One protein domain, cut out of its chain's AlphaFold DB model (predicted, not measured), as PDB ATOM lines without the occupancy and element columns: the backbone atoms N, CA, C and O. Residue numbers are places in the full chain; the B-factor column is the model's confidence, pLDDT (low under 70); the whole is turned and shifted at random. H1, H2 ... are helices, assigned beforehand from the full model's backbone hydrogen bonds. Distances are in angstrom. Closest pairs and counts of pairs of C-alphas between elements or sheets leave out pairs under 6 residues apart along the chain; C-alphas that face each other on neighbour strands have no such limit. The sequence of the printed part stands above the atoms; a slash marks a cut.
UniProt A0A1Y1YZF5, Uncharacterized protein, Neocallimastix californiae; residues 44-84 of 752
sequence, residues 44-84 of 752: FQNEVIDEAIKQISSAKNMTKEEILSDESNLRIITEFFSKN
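What this domain is: This is residues 44 to 84 of the 752 residues of an uncharacterized protein of Neocallimastix californiae (UniProt A0A1Y1YZF5). Two longer helices, H1 and H3, run opposite ways and cross near their middles as a skewed X, and the short helix H2 bridges from H1 to the beginning of H3. The printed part has 41 residues, with three named helices in the order H1, H2, H3 and no named strand; its class is all helix. It is compact, with a radius of gyration of the C-alphas of 9.3 A, and rounded, with spans of 23 by 16 by 15 A.

Where its parts are: H1, residues 44 to 60, begins at C-alpha 44 at (302.749, 231.449, 175.402) and is 24.3 A long from first to last C-alpha. H2, residues 64 to 69, begins at C-alpha 64 at (296.962, 239.667, 160.021) and is 8.7 A long. H3, residues 71 to 84, is 20.3 A long and ends at C-alpha 84 at (300.066, 222.678, 170.591).

How they stand to each other: H1 touches H2 with residues 53 to 57 alone. Their closest C-alphas, those of Ile 53 and Lys 64, are 6.5 A apart, and their lines are about perpendicular at 90 degrees. H1 and H3 touch, and their closest C-alphas, those of Ala 52 and Ile 77, are 5.7 A apart. They run opposite ways at a steep tilt of 50 degrees. H2 and H3 touch only at the corner by their link, and only just, with 3 pairs of C-alphas within 8 A. H3 touches H2 with residues 73 to 74 alone; their closest C-alphas, those of Ile 67 and Asn 73, are 5.8 A apart. Their steep tilt of 69 degrees, opposite ways, is only just short of about perpendicular. In H1, H2 and H3 every O i to N i+4 pair is within hydrogen-bond range.

The domain as a whole: The two C-alphas farthest apart, those of Phe 44 and Asn 61, are 24.8 A apart. The printed part has no cut, and the links H1 to H2 and H2 to H3 are tight. The mean pLDDT of the printed part is 81.8, and no printed residue is under 70.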
ATOM      1  N   PHE A  44     302.587 232.674 176.198       75.75
ATOM      2  CA  PHE A  44     302.749 231.449 175.402       75.75
ATOM      3  C   PHE A  44     301.574 231.202 174.441       75.75
ATOM      4  O   PHE A  44     301.766 230.794 173.297       75.75
ATOM      5  N   GLN A  45     300.342 231.475 174.876       77.19
ATOM      6  CA  GLN A  45     299.163 231.357 174.018       77.19
ATOM      7  C   GLN A  45     299.176 232.419 172.904       77.19
ATOM      8  O   GLN A  45     298.842 232.096 171.765       77.19
ATOM      9  N   ASN A  46     299.634 233.641 173.193       79.12
ATOM     10  CA  ASN A  46     299.863 234.677 172.182       79.12
ATOM     11  C   ASN A  46     300.957 234.258 171.180       79.12
ATOM     12  O   ASN A  46     300.741 234.373 169.976       79.12
ATOM     13  N   GLU A  47     302.080 233.693 171.642       82.25
ATOM     14  CA  GLU A  47     303.161 233.178 170.781       82.25
ATOM     15  C   GLU A  47     302.667 232.072 169.827       82.25
ATOM     16  O   GLU A  47     302.947 232.108 168.626       82.25
ATOM     17  N   VAL A  48     301.865 231.121 170.326       83.12
ATOM     18  CA  VAL A  48     301.258 230.055 169.506       83.12
ATOM     19  C   VAL A  48     300.264 230.613 168.476       83.12
ATOM     20  O   VAL A  48     300.185 230.085 167.364       83.12
ATOM     21  N   ILE A  49     299.520 231.673 168.811       82.69
ATOM     22  CA  ILE A  49     298.593 232.347 167.887       82.69
ATOM     23  C   ILE A  49     299.358 233.131 166.813       82.69
ATOM     24  O   ILE A  49     299.028 233.013 165.632       82.69
ATOM     25  N   ASP A  50     300.394 233.886 167.178       85.62
ATOM     26  CA  ASP A  50     301.175 234.667 166.214       85.62
ATOM     27  C   ASP A  50     301.992 233.781 165.262       85.62
ATOM     28  O   ASP A  50     302.075 234.089 164.071       85.62
ATOM     29  N   GLU A  51     302.508 232.633 165.715       88.12
ATOM     30  CA  GLU A  51     303.121 231.646 164.816       88.12
ATOM     31  C   GLU A  51     302.084 231.010 163.867       88.12
ATOM     32  O   GLU A  51     302.378 230.819 162.684       88.12
ATOM     33  N   ALA A  52     300.848 230.759 164.320       88.44
ATOM     34  CA  ALA A  52     299.766 230.288 163.449       88.44
ATOM     35  C   ALA A  52     299.406 231.322 162.364       88.44
ATOM     36  O   ALA A  52     299.316 230.985 161.181       88.44
ATOM     37  N   ILE A  53     299.250 232.593 162.753       88.25
ATOM     38  CA  ILE A  53     298.972 233.713 161.840       88.25
ATOM     39  C   ILE A  53     300.115 233.877 160.833       88.25
ATOM     40  O   ILE A  53     299.869 234.009 159.637       88.25
ATOM     41  N   LYS A  54     301.369 233.810 161.289       88.69
ATOM     42  CA  LYS A  54     302.571 233.898 160.451       88.69
ATOM     43  C   LYS A  54     302.655 232.760 159.429       88.69
ATOM     44  O   LYS A  54     302.978 233.019 158.270       88.69
ATOM     45  N   GLN A  55     302.299 231.530 159.807       86.69
ATOM     46  CA  GLN A  55     302.223 230.411 158.863       86.69
ATOM     47  C   GLN A  55     301.110 230.614 157.823       86.69
ATOM     48  O   GLN A  55     301.384 230.490 156.629       86.69
ATOM     49  N   ILE A  56     299.897 231.015 158.228       86.06
ATOM     50  CA  ILE A  56     298.799 231.312 157.286       86.06
ATOM     51  C   ILE A  56     299.176 232.470 156.347       86.06
ATOM     52  O   ILE A  56     298.972 232.363 155.138       86.06
ATOM     53  N   SER A  57     299.792 233.534 156.870       88.12
ATOM     54  CA  SER A  57     300.276 234.676 156.086       88.12
ATOM     55  C   SER A  57     301.300 234.237 155.038       88.12
ATOM     56  O   SER A  57     301.125 234.534 153.859       88.12
ATOM     57  N   SER A  58     302.284 233.415 155.422       84.56
ATOM     58  CA  SER A  58     303.282 232.874 154.486       84.56
ATOM     59  C   SER A  58     302.703 231.935 153.415       84.56
ATOM     60  O   SER A  58     303.271 231.822 152.332       84.56
ATOM     61  N   ALA A  59     301.574 231.274 153.696       82.69
ATOM     62  CA  ALA A  59     300.935 230.316 152.791       82.69
ATOM     63  C   ALA A  59     299.867 230.945 151.873       82.69
ATOM     64  O   ALA A  59     299.587 230.398 150.807       82.69
ATOM     65  N   LYS A  60     299.254 232.065 152.283       83.75
ATOM     66  CA  LYS A  60     298.162 232.743 151.557       83.75
ATOM     67  C   LYS A  60     298.489 234.169 151.084       83.75
ATOM     68  O   LYS A  60     297.671 234.743 150.373       83.75
ATOM     69  N   ASN A  61     299.640 234.743 151.455       84.75
ATOM     70  CA  ASN A  61     299.993 236.158 151.237       84.75
ATOM     71  C   ASN A  61     298.936 237.151 151.778       84.75
ATOM     72  O   ASN A  61     298.676 238.192 151.181       84.75
ATOM     73  N   MET A  62     298.331 236.822 152.923       82.06
ATOM     74  CA  MET A  62     297.320 237.644 153.604       82.06
ATOM     75  C   MET A  62     297.911 238.408 154.796       82.06
ATOM     76  O   MET A  62     298.821 237.918 155.473       82.06
ATOM     77  N   THR A  63     297.364 239.590 155.078       84.31
ATOM     78  CA  THR A  63     297.646 240.385 156.287       84.31
ATOM     79  C   THR A  63     297.042 239.752 157.547       84.31
ATOM     80  O   THR A  63     296.168 238.886 157.467       84.31
ATOM     81  N   LYS A  64     297.486 240.178 158.738       80.19
ATOM     82  CA  LYS A  64     296.962 239.667 160.021       80.19
ATOM     83  C   LYS A  64     295.467 239.979 160.173       80.19
ATOM     84  O   LYS A  64     294.713 239.172 160.707       80.19
ATOM     85  N   GLU A  65     295.036 241.109 159.633       80.50
ATOM     86  CA  GLU A  65     293.677 241.634 159.668       80.50
ATOM     87  C   GLU A  65     292.736 240.840 158.739       80.50
ATOM     88  O   GLU A  65     291.621 240.494 159.133       80.50
ATOM     89  N   GLU A  66     293.198 240.464 157.541       77.88
ATOM     90  CA  GLU A  66     292.481 239.553 156.629       77.88
ATOM     91  C   GLU A  66     292.405 238.124 157.195       77.88
ATOM     92  O   GLU A  66     291.377 237.454 157.105       77.88
ATOM     93  N   ILE A  67     293.475 237.657 157.847       83.69
ATOM     94  CA  ILE A  67     293.520 236.335 158.490       83.69
ATOM     95  C   ILE A  67     292.534 236.244 159.660       83.69
ATOM     96  O   ILE A  67     291.895 235.208 159.834       83.69
ATOM     97  N   LEU A  68     292.387 237.314 160.443       78.88
ATOM     98  CA  LEU A  68     291.491 237.356 161.603       78.88
ATOM     99  C   LEU A  68     290.028 237.693 161.260       78.88
ATOM    100  O   LEU A  68     289.173 237.591 162.138       78.88
ATOM    101  N   SER A  69     289.719 238.063 160.011       74.88
ATOM    102  CA  SER A  69     288.346 238.341 159.548       74.88
ATOM    103  C   SER A  69     287.715 237.209 158.718       74.88
ATOM    104  O   SER A  69     286.498 237.194 158.536       74.88
ATOM    105  N   ASP A  70     288.501 236.225 158.271       80.06
ATOM    106  CA  ASP A  70     288.028 235.010 157.591       80.06
ATOM    107  C   ASP A  70     287.760 233.873 158.603       80.06
ATOM    108  O   ASP A  70     288.676 233.323 159.220       80.06
ATOM    109  N   GLU A  71     286.493 233.466 158.735       74.81
ATOM    110  CA  GLU A  71     286.066 232.389 159.642       74.81
ATOM    111  C   GLU A  71     286.770 231.044 159.363       74.81
ATOM    112  O   GLU A  71     286.969 230.234 160.272       74.81
ATOM    113  N   SER A  72     287.192 230.791 158.118       79.19
ATOM    114  CA  SER A  72     287.945 229.586 157.756       79.19
ATOM    115  C   SER A  72     289.387 229.621 158.274       79.19
ATOM    116  O   SER A  72     289.896 228.594 158.728       79.19
ATOM    117  N   ASN A  73     290.020 230.799 158.305       84.25
ATOM    118  CA  ASN A  73     291.345 231.000 158.894       84.25
ATOM    119  C   ASN A  73     291.296 230.911 160.425       84.25
ATOM    120  O   ASN A  73     292.136 230.237 161.022       84.25
ATOM    121  N   LEU A  74     290.276 231.497 161.064       81.69
ATOM    122  CA  LEU A  74     290.069 231.391 162.514       81.69
ATOM    123  C   LEU A  74     289.932 229.930 162.978       81.69
ATOM    124  O   LEU A  74     290.495 229.548 164.009       81.69
ATOM    125  N   ARG A  75     289.262 229.076 162.192       79.50
ATOM    126  CA  ARG A  75     289.189 227.626 162.451       79.50
ATOM    127  C   ARG A  75     290.566 226.950 162.364       79.50
ATOM    128  O   ARG A  75     290.877 226.133 163.227       79.50
ATOM    129  N   ILE A  76     291.413 227.322 161.396       80.38
ATOM    130  CA  ILE A  76     292.791 226.799 161.269       80.38
ATOM    131  C   ILE A  76     293.649 227.208 162.478       80.38
ATOM    132  O   ILE A  76     294.331 226.358 163.049       80.38
ATOM    133  N   ILE A  77     293.576 228.473 162.915       83.81
ATOM    134  CA  ILE A  77     294.273 228.962 164.122       83.81
ATOM    135  C   ILE A  77     293.807 228.177 165.357       83.81
ATOM    136  O   ILE A  77     294.632 227.687 166.128       83.81
ATOM    137  N   THR A  78     292.495 227.975 165.506       81.25
ATOM    138  CA  THR A  78     291.904 227.211 166.620       81.25
ATOM    139  C   THR A  78     292.383 225.753 166.640       81.25
ATOM    140  O   THR A  78     292.704 225.208 167.701       81.25
ATOM    141  N   GLU A  79     292.492 225.107 165.475       80.88
ATOM    142  CA  GLU A  79     293.001 223.736 165.367       80.88
ATOM    143  C   GLU A  79     294.516 223.658 165.639       80.88
ATOM    144  O   GLU A  79     294.982 222.727 166.300       80.88
ATOM    145  N   PHE A  80     295.294 224.648 165.184       82.50
ATOM    146  CA  PHE A  80     296.734 224.764 165.450       82.50
ATOM    147  C   PHE A  80     297.022 224.951 166.947       82.50
ATOM    148  O   PHE A  80     297.889 224.275 167.506       82.50
ATOM    149  N   PHE A  81     296.242 225.800 167.616       77.75
ATOM    150  CA  PHE A  81     296.280 226.007 169.064       77.75
ATOM    151  C   PHE A  81     295.976 224.700 169.818       77.75
ATOM    152  O   PHE A  81     296.798 224.216 170.599       77.75
ATOM    153  N   SER A  82     294.868 224.039 169.461       76.69
ATOM    154  CA  SER A  82     294.426 222.753 170.034       76.69
ATOM    155  C   SER A  82     295.430 221.599 169.847       76.69
ATOM    156  O   SER A  82     295.402 220.612 170.591       76.69
ATOM    157  N   LYS A  83     296.312 221.686 168.841       77.56
ATOM    158  CA  LYS A  83     297.408 220.730 168.596       77.56
ATOM    159  C   LYS A  83     298.662 221.028 169.421       77.56
ATOM    160  O   LYS A  83     299.430 220.102 169.678       77.56
ATOM    161  N   ASN A  84     298.878 222.277 169.838       74.19
ATOM    162  CA  ASN A  84     300.066 222.678 170.591       74.19
ATOM    163  C   ASN A  84     299.848 222.697 172.116       74.19
ATOM    164  O   ASN A  84     300.763 222.276 172.820       74.19
TER     165      ASN A  84